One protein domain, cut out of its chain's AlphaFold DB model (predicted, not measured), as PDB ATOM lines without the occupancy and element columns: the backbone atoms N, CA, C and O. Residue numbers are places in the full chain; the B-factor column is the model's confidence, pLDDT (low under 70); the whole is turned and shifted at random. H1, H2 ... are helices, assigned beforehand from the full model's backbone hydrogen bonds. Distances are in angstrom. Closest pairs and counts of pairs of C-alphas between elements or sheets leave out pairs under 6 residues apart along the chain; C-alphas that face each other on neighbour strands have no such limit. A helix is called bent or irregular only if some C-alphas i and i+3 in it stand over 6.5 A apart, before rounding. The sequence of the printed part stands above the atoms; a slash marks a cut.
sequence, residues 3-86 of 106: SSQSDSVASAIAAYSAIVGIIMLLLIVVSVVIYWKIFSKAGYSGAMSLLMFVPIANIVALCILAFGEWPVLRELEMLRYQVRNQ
ATOM      1  N   SER A   3    -124.665-100.575 -24.570       62.38
ATOM      2  CA  SER A   3    -124.488-100.604 -23.105       62.38
ATOM      3  C   SER A   3    -124.104-101.981 -22.542       62.38
ATOM      4  O   SER A   3    -123.189-102.097 -21.739       62.38
ATOM      5  N   SER A   4    -124.720-103.059 -23.029       69.62
ATOM      6  CA  SER A   4    -124.417-104.426 -22.572       69.62
ATOM      7  C   SER A   4    -123.009-104.903 -22.967       69.62
ATOM      8  O   SER A   4    -122.382-105.697 -22.261       69.62
ATOM      9  N   GLN A   5    -122.486-104.407 -24.094       73.25
ATOM     10  CA  GLN A   5    -121.114-104.681 -24.525       73.25
ATOM     11  C   GLN A   5    -120.101-103.963 -23.618       73.25
ATOM     12  O   GLN A   5    -119.108-104.566 -23.226       73.25
ATOM     13  N   SER A   6    -120.346-102.707 -23.226       73.44
ATOM     14  CA  SER A   6    -119.449-101.996 -22.305       73.44
ATOM     15  C   SER A   6    -119.408-102.627 -20.910       73.44
ATOM     16  O   SER A   6    -118.328-102.721 -20.332       73.44
ATOM     17  N   ASP A   7    -120.535-103.134 -20.402       79.75
ATOM     18  CA  ASP A   7    -120.614-103.735 -19.061       79.75
ATOM     19  C   ASP A   7    -119.869-105.083 -18.973       79.75
ATOM     20  O   ASP A   7    -119.163-105.374 -18.000       79.75
ATOM     21  N   SER A   8    -119.973-105.905 -20.021       81.81
ATOM     22  CA  SER A   8    -119.247-107.183 -20.130       81.81
ATOM     23  C   SER A   8    -117.737-106.990 -20.309       81.81
ATOM     24  O   SER A   8    -116.941-107.736 -19.739       81.81
ATOM     25  N   VAL A   9    -117.316-105.951 -21.034       84.00
ATOM     26  CA  VAL A   9    -115.894-105.607 -21.182       84.00
ATOM     27  C   VAL A   9    -115.339-105.014 -19.879       84.00
ATOM     28  O   VAL A   9    -114.242-105.382 -19.459       84.00
ATOM     29  N   ALA A  10    -116.098-104.158 -19.186       83.88
ATOM     30  CA  ALA A  10    -115.693-103.576 -17.905       83.88
ATOM     31  C   ALA A  10    -115.514-104.642 -16.811       83.88
ATOM     32  O   ALA A  10    -114.509-104.641 -16.099       83.88
ATOM     33  N   SER A  11    -116.449-105.591 -16.713       85.44
ATOM     34  CA  SER A  11    -116.350-106.716 -15.773       85.44
ATOM     35  C   SER A  11    -115.183-107.656 -16.098       85.44
ATOM     36  O   SER A  11    -114.479-108.086 -15.182       85.44
ATOM     37  N   ALA A  12    -114.899-107.909 -17.379       86.88
ATOM     38  CA  ALA A  12    -113.732-108.689 -17.793       86.88
ATOM     39  C   ALA A  12    -112.401-108.002 -17.429       86.88
ATOM     40  O   ALA A  12    -111.491-108.654 -16.914       86.88
ATOM     41  N   ILE A  13    -112.294-106.683 -17.630       90.38
ATOM     42  CA  ILE A  13    -111.107-105.896 -17.249       90.38
ATOM     43  C   ILE A  13    -110.930-105.877 -15.724       90.38
ATOM     44  O   ILE A  13    -109.811-106.043 -15.226       90.38
ATOM     45  N   ALA A  14    -112.015-105.714 -14.966       88.75
ATOM     46  CA  ALA A  14    -111.979-105.743 -13.505       88.75
ATOM     47  C   ALA A  14    -111.516-107.111 -12.973       88.75
ATOM     48  O   ALA A  14    -110.639-107.175 -12.113       88.75
ATOM     49  N   ALA A  15    -112.031-108.211 -13.529       88.44
ATOM     50  CA  ALA A  15    -111.601-109.556 -13.155       88.44
ATOM     51  C   ALA A  15    -110.122-109.801 -13.501       88.44
ATOM     52  O   ALA A  15    -109.362-110.287 -12.664       88.44
ATOM     53  N   TYR A  16    -109.689-109.415 -14.705       91.25
ATOM     54  CA  TYR A  16    -108.298-109.569 -15.136       91.25
ATOM     55  C   TYR A  16    -107.329-108.763 -14.261       91.25
ATOM     56  O   TYR A  16    -106.335-109.303 -13.779       91.25
ATOM     57  N   SER A  17    -107.633-107.490 -13.996       92.00
ATOM     58  CA  SER A  17    -106.799-106.631 -13.145       92.00
ATOM     59  C   SER A  17    -106.724-107.124 -11.697       92.00
ATOM     60  O   SER A  17    -105.645-107.085 -11.107       92.00
ATOM     61  N   ALA A  18    -107.814-107.666 -11.145       90.94
ATOM     62  CA  ALA A  18    -107.806-108.284  -9.821       90.94
ATOM     63  C   ALA A  18    -106.898-109.523  -9.769       90.94
ATOM     64  O   ALA A  18    -106.086-109.654  -8.853       90.94
ATOM     65  N   ILE A  19    -106.973-110.404 -10.775       92.88
ATOM     66  CA  ILE A  19    -106.115-111.596 -10.870       92.88
ATOM     67  C   ILE A  19    -104.642-111.192 -10.981       92.88
ATOM     68  O   ILE A  19    -103.804-111.703 -10.237       92.88
ATOM     69  N   VAL A  20    -104.321-110.241 -11.862       91.94
ATOM     70  CA  VAL A  20    -102.952-109.721 -12.019       91.94
ATOM     71  C   VAL A  20    -102.458-109.083 -10.719       91.94
ATOM     72  O   VAL A  20    -101.326-109.336 -10.311       91.94
ATOM     73  N   GLY A  21    -103.306-108.316 -10.029       91.00
ATOM     74  CA  GLY A  21    -102.983-107.714  -8.736       91.00
ATOM     75  C   GLY A  21    -102.643-108.754  -7.665       91.00
ATOM     76  O   GLY A  21    -101.643-108.606  -6.966       91.00
ATOM     77  N   ILE A  22    -103.415-109.840  -7.580       92.19
ATOM     78  CA  ILE A  22    -103.165-110.944  -6.639       92.19
ATOM     79  C   ILE A  22    -101.852-111.661  -6.967       92.19
ATOM     80  O   ILE A  22    -101.055-111.921  -6.065       92.19
ATOM     81  N   ILE A  23    -101.594-111.950  -8.247       91.31
ATOM     82  CA  ILE A  23    -100.346-112.594  -8.685       91.31
ATOM     83  C   ILE A  23     -99.143-111.708  -8.351       91.31
ATOM     84  O   ILE A  23     -98.165-112.195  -7.787       91.31
ATOM     85  N   MET A  24     -99.222-110.408  -8.639       84.38
ATOM     86  CA  MET A  24     -98.162-109.453  -8.305       84.38
ATOM     87  C   MET A  24     -97.903-109.398  -6.799       84.38
ATOM     88  O   MET A  24     -96.750-109.440  -6.374       84.38
ATOM     89  N   LEU A  25     -98.959-109.368  -5.981       84.69
ATOM     90  CA  LEU A  25     -98.838-109.377  -4.524       84.69
ATOM     91  C   LEU A  25     -98.147-110.658  -4.035       84.69
ATOM     92  O   LEU A  25     -97.230-110.596  -3.217       84.69
ATOM     93  N   LEU A  26     -98.514-111.812  -4.593       84.69
ATOM     94  CA  LEU A  26     -97.908-113.100  -4.257       84.69
ATOM     95  C   LEU A  26     -96.424-113.153  -4.651       84.69
ATOM     96  O   LEU A  26     -95.594-113.579  -3.847       84.69
ATOM     97  N   LEU A  27     -96.063-112.655  -5.837       79.62
ATOM     98  CA  LEU A  27     -94.666-112.554  -6.279       79.62
ATOM     99  C   LEU A  27     -93.831-111.640  -5.376       79.62
ATOM    100  O   LEU A  27     -92.682-111.972  -5.074       79.62
ATOM    101  N   ILE A  28     -94.398-110.526  -4.909       77.75
ATOM    102  CA  ILE A  28     -93.737-109.623  -3.957       77.75
ATOM    103  C   ILE A  28     -93.449-110.358  -2.644       77.75
ATOM    104  O   ILE A  28     -92.310-110.347  -2.177       77.75
ATOM    105  N   VAL A  29     -94.442-111.050  -2.077       76.81
ATOM    106  CA  VAL A  29     -94.281-111.805  -0.821       76.81
ATOM    107  C   VAL A  29     -93.228-112.905  -0.964       76.81
ATOM    108  O   VAL A  29     -92.346-113.030  -0.115       76.81
ATOM    109  N   VAL A  30     -93.265-113.676  -2.052       76.38
ATOM    110  CA  VAL A  30     -92.279-114.738  -2.314       76.38
ATOM    111  C   VAL A  30     -90.871-114.160  -2.451       76.38
ATOM    112  O   VAL A  30     -89.937-114.671  -1.832       76.38
ATOM    113  N   SER A  31     -90.717-113.065  -3.197       68.19
ATOM    114  CA  SER A  31     -89.427-112.388  -3.363       68.19
ATOM    115  C   SER A  31     -88.866-111.928  -2.017       68.19
ATOM    116  O   SER A  31     -87.706-112.186  -1.705       68.19
ATOM    117  N   VAL A  32     -89.707-111.327  -1.170       68.19
ATOM    118  CA  VAL A  32     -89.349-110.911   0.193       68.19
ATOM    119  C   VAL A  32     -88.851-112.089   1.036       68.19
ATOM    120  O   VAL A  32     -87.817-111.976   1.695       68.19
ATOM    121  N   VAL A  33     -89.541-113.232   1.002       66.88
ATOM    122  CA  VAL A  33     -89.146-114.428   1.767       66.88
ATOM    123  C   VAL A  33     -87.812-114.993   1.273       66.88
ATOM    124  O   VAL A  33     -86.963-115.359   2.090       66.88
ATOM    125  N   ILE A  34     -87.596-115.036  -0.045       62.75
ATOM    126  CA  ILE A  34     -86.327-115.476  -0.642       62.75
ATOM    127  C   ILE A  34     -85.189-114.566  -0.178       62.75
ATOM    128  O   ILE A  34     -84.172-115.058   0.315       62.75
ATOM    129  N   TYR A  35     -85.374-113.246  -0.246       59.34
ATOM    130  CA  TYR A  35     -84.376-112.293   0.229       59.34
ATOM    131  C   TYR A  35     -84.114-112.435   1.727       59.34
ATOM    132  O   TYR A  35     -82.956-112.506   2.128       59.34
ATOM    133  N   TRP A  36     -85.143-112.588   2.563       58.66
ATOM    134  CA  TRP A  36     -84.964-112.813   4.002       58.66
ATOM    135  C   TRP A  36     -84.149-114.080   4.303       58.66
ATOM    136  O   TRP A  36     -83.269-114.074   5.173       58.66
ATOM    137  N   LYS A  37     -84.374-115.157   3.543       62.44
ATOM    138  CA  LYS A  37     -83.573-116.386   3.632       62.44
ATOM    139  C   LYS A  37     -82.122-116.172   3.194       62.44
ATOM    140  O   LYS A  37     -81.233-116.747   3.820       62.44
ATOM    141  N   ILE A  38     -81.869-115.349   2.176       62.91
ATOM    142  CA  ILE A  38     -80.511-115.008   1.715       62.91
ATOM    143  C   ILE A  38     -79.789-114.127   2.742       62.91
ATOM    144  O   ILE A  38     -78.669-114.447   3.129       62.91
ATOM    145  N   PHE A  39     -80.432-113.080   3.260       54.59
ATOM    146  CA  PHE A  39     -79.862-112.210   4.297       54.59
ATOM    147  C   PHE A  39     -79.553-112.973   5.591       54.59
ATOM    148  O   PHE A  39     -78.486-112.785   6.172       54.59
ATOM    149  N   SER A  40     -80.428-113.904   5.990       56.53
ATOM    150  CA  SER A  40     -80.154-114.807   7.119       56.53
ATOM    151  C   SER A  40     -78.951-115.722   6.859       56.53
ATOM    152  O   SER A  40     -78.237-116.071   7.793       56.53
ATOM    153  N   LYS A  41     -78.695-116.099   5.599       52.66
ATOM    154  CA  LYS A  41     -77.508-116.874   5.196       52.66
ATOM    155  C   LYS A  41     -76.237-116.022   5.085       52.66
ATOM    156  O   LYS A  41     -75.151-116.569   5.227       52.66
ATOM    157  N   ALA A  42     -76.361-114.714   4.861       54.41
ATOM    158  CA  ALA A  42     -75.239-113.776   4.781       54.41
ATOM    159  C   ALA A  42     -74.738-113.289   6.159       54.41
ATOM    160  O   ALA A  42     -73.729-112.593   6.227       54.41
ATOM    161  N   GLY A  43     -75.411-113.652   7.259       53.62
ATOM    162  CA  GLY A  43     -74.933-113.389   8.623       53.62
ATOM    163  C   GLY A  43     -75.191-111.974   9.156       53.62
ATOM    164  O   GLY A  43     -74.674-111.624  10.215       53.62
ATOM    165  N   TYR A  44     -75.999-111.160   8.470       53.97
ATOM    166  CA  TYR A  44     -76.384-109.835   8.964       53.97
ATOM    167  C   TYR A  44     -77.532-109.923   9.980       53.97
ATOM    168  O   TYR A  44     -78.530-110.611   9.758       53.97
ATOM    169  N   SER A  45     -77.405-109.202  11.102       48.81
ATOM    170  CA  SER A  45     -78.419-109.147  12.160       48.81
ATOM    171  C   SER A  45     -79.746-108.622  11.607       48.81
ATOM    172  O   SER A  45     -79.788-107.525  11.044       48.81
ATOM    173  N   GLY A  46     -80.838-109.363  11.822       50.03
ATOM    174  CA  GLY A  46     -82.192-109.060  11.335       50.03
ATOM    175  C   GLY A  46     -82.763-107.678  11.702       50.03
ATOM    176  O   GLY A  46     -83.828-107.320  11.211       50.03
ATOM    177  N   ALA A  47     -82.046-106.872  12.492       49.44
ATOM    178  CA  ALA A  47     -82.368-105.486  12.821       49.44
ATOM    179  C   ALA A  47     -82.288-104.506  11.626       49.44
ATOM    180  O   ALA A  47     -82.951-103.474  11.659       49.44
ATOM    181  N   MET A  48     -81.572-104.826  10.536       50.78
ATOM    182  CA  MET A  48     -81.629-104.010   9.302       50.78
ATOM    183  C   MET A  48     -82.920-104.207   8.483       50.78
ATOM    184  O   MET A  48     -83.185-103.427   7.572       50.78
ATOM    185  N   SER A  49     -83.769-105.190   8.823       47.19
ATOM    186  CA  SER A  49     -85.098-105.347   8.200       47.19
ATOM    187  C   SER A  49     -86.052-104.185   8.508       47.19
ATOM    188  O   SER A  49     -87.045-104.004   7.814       47.19
ATOM    189  N   LEU A  50     -85.719-103.329   9.482       50.12
ATOM    190  CA  LEU A  50     -86.474-102.109   9.773       50.12
ATOM    191  C   LEU A  50     -86.360-101.040   8.659       50.12
ATOM    192  O   LEU A  50     -87.148-100.101   8.632       50.12
ATOM    193  N   LEU A  51     -85.421-101.191   7.713       52.44
ATOM    194  CA  LEU A  51     -85.207-100.294   6.560       52.44
ATOM    195  C   LEU A  51     -86.034-100.696   5.312       52.44
ATOM    196  O   LEU A  51     -85.925-100.080   4.254       52.44
ATOM    197  N   MET A  52     -86.884-101.725   5.436       47.81
ATOM    198  CA  MET A  52     -87.670-102.405   4.389       47.81
ATOM    199  C   MET A  52     -88.847-101.585   3.816       47.81
ATOM    200  O   MET A  52     -89.849-102.136   3.372       47.81
ATOM    201  N   PHE A  53     -88.740-100.258   3.782       47.41
ATOM    202  CA  PHE A  53     -89.770 -99.386   3.205       47.41
ATOM    203  C   PHE A  53     -89.539 -99.039   1.725       47.41
ATOM    204  O   PHE A  53     -90.339 -98.308   1.149       47.41
ATOM    205  N   VAL A  54     -88.455 -99.509   1.086       54.62
ATOM    206  CA  VAL A  54     -88.026 -98.939  -0.201       54.62
ATOM    207  C   VAL A  54     -87.632-100.008  -1.242       54.62
ATOM    208  O   VAL A  54     -86.825-100.884  -0.925       54.62
ATOM    209  N   PRO A  55     -88.104 -99.915  -2.511       55.34
ATOM    210  CA  PRO A  55     -87.706-100.777  -3.648       55.34
ATOM    211  C   PRO A  55     -86.188-100.902  -3.880       55.34
ATOM    212  O   PRO A  55     -85.723-101.806  -4.574       55.34
ATOM    213  N   ILE A  56     -85.407-100.030  -3.242       56.22
ATOM    214  CA  ILE A  56     -83.947-100.053  -3.154       56.22
ATOM    215  C   ILE A  56     -83.410-101.401  -2.644       56.22
ATOM    216  O   ILE A  56     -82.342-101.817  -3.083       56.22
ATOM    217  N   ALA A  57     -84.155-102.138  -1.811       58.97
ATOM    218  CA  ALA A  57     -83.728-103.449  -1.317       58.97
ATOM    219  C   ALA A  57     -83.414-104.461  -2.441       58.97
ATOM    220  O   ALA A  57     -82.513-105.278  -2.280       58.97
ATOM    221  N   ASN A  58     -84.094-104.380  -3.594       61.03
ATOM    222  CA  ASN A  58     -83.866-105.287  -4.726       61.03
ATOM    223  C   ASN A  58     -82.511-105.015  -5.414       61.03
ATOM    224  O   ASN A  58     -81.745-105.934  -5.690       61.03
ATOM    225  N   ILE A  59     -82.183-103.734  -5.625       61.66
ATOM    226  CA  ILE A  59     -80.887-103.300  -6.175       61.66
ATOM    227  C   ILE A  59     -79.768-103.599  -5.172       61.66
ATOM    228  O   ILE A  59     -78.724-104.120  -5.544       61.66
ATOM    229  N   VAL A  60     -80.005-103.330  -3.886       63.16
ATOM    230  CA  VAL A  60     -79.037-103.599  -2.816       63.16
ATOM    231  C   VAL A  60     -78.762-105.095  -2.684       63.16
ATOM    232  O   VAL A  60     -77.607-105.471  -2.525       63.16
ATOM    233  N   ALA A  61     -79.770-105.961  -2.813       60.28
ATOM    234  CA  ALA A  61     -79.565-107.408  -2.809       60.28
ATOM    235  C   ALA A  61     -78.709-107.876  -3.996       60.28
ATOM    236  O   ALA A  61     -77.795-108.675  -3.797       60.28
ATOM    237  N   LEU A  62     -78.941-107.342  -5.202       63.31
ATOM    238  CA  LEU A  62     -78.073-107.593  -6.360       63.31
ATOM    239  C   LEU A  62     -76.647-107.091  -6.118       63.31
ATOM    240  O   LEU A  62     -75.697-107.812  -6.406       63.31
ATOM    241  N   CYS A  63     -76.480-105.903  -5.537       63.66
ATOM    242  CA  CYS A  63     -75.166-105.370  -5.186       63.66
ATOM    243  C   CYS A  63     -74.463-106.216  -4.116       63.66
ATOM    244  O   CYS A  63     -73.273-106.463  -4.242       63.66
ATOM    245  N   ILE A  64     -75.161-106.708  -3.093       63.69
ATOM    246  CA  ILE A  64     -74.566-107.571  -2.060       63.69
ATOM    247  C   ILE A  64     -74.231-108.952  -2.628       63.69
ATOM    248  O   ILE A  64     -73.197-109.507  -2.287       63.69
ATOM    249  N   LEU A  65     -75.053-109.518  -3.512       65.38
ATOM    250  CA  LEU A  65     -74.728-110.792  -4.158       65.38
ATOM    251  C   LEU A  65     -73.520-110.652  -5.104       65.38
ATOM    252  O   LEU A  65     -72.692-111.558  -5.183       65.38
ATOM    253  N   ALA A  66     -73.437-109.519  -5.812       67.94
ATOM    254  CA  ALA A  66     -72.376-109.219  -6.771       67.94
ATOM    255  C   ALA A  66     -71.053-108.794  -6.112       67.94
ATOM    256  O   ALA A  66     -69.992-109.161  -6.606       67.94
ATOM    257  N   PHE A  67     -71.101-108.027  -5.020       63.12
ATOM    258  CA  PHE A  67     -69.922-107.436  -4.368       63.12
ATOM    259  C   PHE A  67     -69.655-107.964  -2.950       63.12
ATOM    260  O   PHE A  67     -68.627-107.637  -2.366       63.12
ATOM    261  N   GLY A  68     -70.566-108.741  -2.366       62.62
ATOM    262  CA  GLY A  68     -70.420-109.293  -1.022       62.62
ATOM    263  C   GLY A  68     -69.607-110.581  -1.012       62.62
ATOM    264  O   GLY A  68     -69.752-111.439  -1.880       62.62
ATOM    265  N   GLU A  69     -68.759-110.735   0.002       61.28
ATOM    266  CA  GLU A  69     -68.025-111.975   0.232       61.28
ATOM    267  C   GLU A  69     -68.969-113.102   0.647       61.28
ATOM    268  O   GLU A  69     -69.776-112.974   1.571       61.28
ATOM    269  N   TRP A  70     -68.840-114.246  -0.018       71.12
ATOM    270  CA  TRP A  70     -69.672-115.399   0.279       71.12
ATOM    271  C   TRP A  70     -69.083-116.162   1.475       71.12
ATOM    272  O   TRP A  70     -67.960-116.664   1.377       71.12
ATOM    273  N   PRO A  71     -69.822-116.339   2.589       65.50
ATOM    274  CA  PRO A  71     -69.304-117.029   3.773       65.50
ATOM    275  C   PRO A  71     -68.930-118.489   3.484       65.50
ATOM    276  O   PRO A  71     -68.005-119.018   4.093       65.50
ATOM    277  N   VAL A  72     -69.573-119.116   2.491       72.44
ATOM    278  CA  VAL A  72     -69.240-120.477   2.045       72.44
ATOM    279  C   VAL A  72     -67.826-120.583   1.462       72.44
ATOM    280  O   VAL A  72     -67.191-121.623   1.598       72.44
ATOM    281  N   LEU A  73     -67.302-119.517   0.841       74.56
ATOM    282  CA  LEU A  73     -65.924-119.499   0.342       74.56
ATOM    283  C   LEU A  73     -64.934-119.443   1.504       74.56
ATOM    284  O   LEU A  73     -63.952-120.180   1.492       74.56
ATOM    285  N   ARG A  74     -65.244-118.648   2.537       75.69
ATOM    286  CA  ARG A  74     -64.455-118.610   3.774       75.69
ATOM    287  C   ARG A  74     -64.439-119.973   4.453       75.69
ATOM    288  O   ARG A  74     -63.369-120.423   4.839       75.69
ATOM    289  N   GLU A  75     -65.591-120.642   4.534       78.62
ATOM    290  CA  GLU A  75     -65.742-121.992   5.093       78.62
ATOM    291  C   GLU A  75     -64.960-123.039   4.306       78.62
ATOM    292  O   GLU A  75     -64.152-123.774   4.872       78.62
ATOM    293  N   LEU A  76     -65.078-123.025   2.984       82.94
ATOM    294  CA  LEU A  76     -64.303-123.900   2.116       82.94
ATOM    295  C   LEU A  76     -62.790-123.678   2.261       82.94
ATOM    296  O   LEU A  76     -62.031-124.646   2.257       82.94
ATOM    297  N   GLU A  77     -62.337-122.432   2.390       83.12
ATOM    298  CA  GLU A  77     -60.924-122.109   2.580       83.12
ATOM    299  C   GLU A  77     -60.410-122.548   3.952       83.12
ATOM    300  O   GLU A  77     -59.348-123.164   4.020       83.12
ATOM    301  N   MET A  78     -61.170-122.338   5.031       81.25
ATOM    302  CA  MET A  78     -60.777-122.812   6.362       81.25
ATOM    303  C   MET A  78     -60.778-124.340   6.465       81.25
ATOM    304  O   MET A  78     -59.842-124.901   7.032       81.25
ATOM    305  N   LEU A  79     -61.726-125.035   5.829       82.12
ATOM    306  CA  LEU A  79     -61.676-126.496   5.685       82.12
ATOM    307  C   LEU A  79     -60.462-126.946   4.858       82.12
ATOM    308  O   LEU A  79     -59.765-127.880   5.244       82.12
ATOM    309  N   ARG A  80     -60.154-126.273   3.744       81.69
ATOM    310  CA  ARG A  80     -58.957-126.566   2.933       81.69
ATOM    311  C   ARG A  80     -57.665-126.297   3.692       81.69
ATOM    312  O   ARG A  80     -56.719-127.058   3.523       81.69
ATOM    313  N   TYR A  81     -57.620-125.258   4.520       75.56
ATOM    314  CA  TYR A  81     -56.497-124.967   5.404       75.56
ATOM    315  C   TYR A  81     -56.347-126.057   6.467       75.56
ATOM    316  O   TYR A  81     -55.252-126.567   6.660       75.56
ATOM    317  N   GLN A  82     -57.445-126.487   7.095       77.50
ATOM    318  CA  GLN A  82     -57.437-127.596   8.052       77.50
ATOM    319  C   GLN A  82     -56.973-128.906   7.413       77.50
ATOM    320  O   GLN A  82     -56.148-129.591   7.996       77.50
ATOM    321  N   VAL A  83     -57.441-129.240   6.208       74.62
ATOM    322  CA  VAL A  83     -57.006-130.445   5.480       74.62
ATOM    323  C   VAL A  83     -55.548-130.330   5.030       74.62
ATOM    324  O   VAL A  83     -54.797-131.292   5.140       74.62
ATOM    325  N   ARG A  84     -55.121-129.157   4.547       73.88
ATOM    326  CA  ARG A  84     -53.730-128.906   4.139       73.88
ATOM    327  C   ARG A  84     -52.762-128.972   5.319       73.88
ATOM    328  O   ARG A  84     -51.640-129.436   5.146       73.88
ATOM    329  N   ASN A  85     -53.182-128.497   6.486       68.12
ATOM    330  CA  ASN A  85     -52.369-128.467   7.697       68.12
ATOM    331  C   ASN A  85     -52.599-129.685   8.601       68.12
ATOM    332  O   ASN A  85     -51.938-129.798   9.633       68.12
ATOM    333  N   GLN A  86     -53.494-130.606   8.235       62.88
ATOM    334  CA  GLN A  86     -53.536-131.917   8.862       62.88
ATOM    335  C   GLN A  86     -52.275-132.676   8.433       62.88
ATOM    336  O   GLN A  86     -52.043-132.842   7.231       62.88
TER     337      GLN A  86
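Overview. This is residues 3 to 86 of the 106 residues of an uncharacterized protein of Dictyobacter vulcani (UniProt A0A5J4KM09). A long rod: the straight helix H1 sticks out for most of its length, residues 3 to 30, and after its last residue, Lys 41, the backbone folds back through the short helix H2 and turns again into H3, making a small body beside the last part of H1. From this body H4 leads away at the far end of the rod, with residues 73 to 86 sticking out. The printed part has 84 residues with four named helices, H1, H2, H3 and H4 in chain order, and no named strand; the class is all helix. The whole is extended, with a radius of gyration of the C-alphas of 22.4 A and spans of 83 by 26 by 18 A.

Arrangement. H1, residues 3 to 41, touches no helix, and its residues 3 to 30 stand free. H2, residues 46 to 51, is close to H1 but not clearly touching; their closest C-alphas, those of Ser 40 and Gly 46, are 7.4 A apart. The two run opposite ways at a steep tilt of 40 degrees. H3, residues 56 to 67, is also close to H1 but not clearly touching; their closest C-alphas, those of Tyr 35 and Ala 61, are 7.5 A apart. H3 and H1 run the same way at a steep tilt of 41 degrees. H2 and H3 are apart, though they follow each other in the chain. H4, residues 71 to 85, touches no helix: it is apart from H2 and from H3, and only just apart from H1, the closest C-alphas being 8.3 A from each other. In H1, H3 and H4 every O i to N i+4 pair is within hydrogen-bond range; in H2 0 of 2 are, while 2 of its 3 O i to N i+3 pairs are within range.

Along the chain. H1 begins at C-alpha 3, (-124.488, -100.604, -23.105), and runs 57.2 A to C-alpha 41, (-77.508, -116.874, 5.196). H2 runs from Gly 46 to Leu 51 and is neither bent nor irregular, but only just: C-alphas 47 and 50 are 6.1 A apart. H3 runs 15.9 A from Ile 56 to Phe 67. H4 runs 20.8 A from Pro 71 to Asn 85, where C-alpha 85 is at (-52.369, -128.467, 7.697).

Size, cuts and confidence. The two C-alphas farthest apart are those of Ser 3 and Gln 86, at 83.9 A. Without the stretches that stand free, the body has 42 residues and spans 29 by 18 by 16 A. The printed part has no cut, and the links from H1 to H2, H2 to H3 and H3 to H4 are tight. The mean pLDDT of the printed part is 70.1; residues 3 to 4, 31 to 69, 71 and 85 to 86 are under 70, and H2 has a mean of 50.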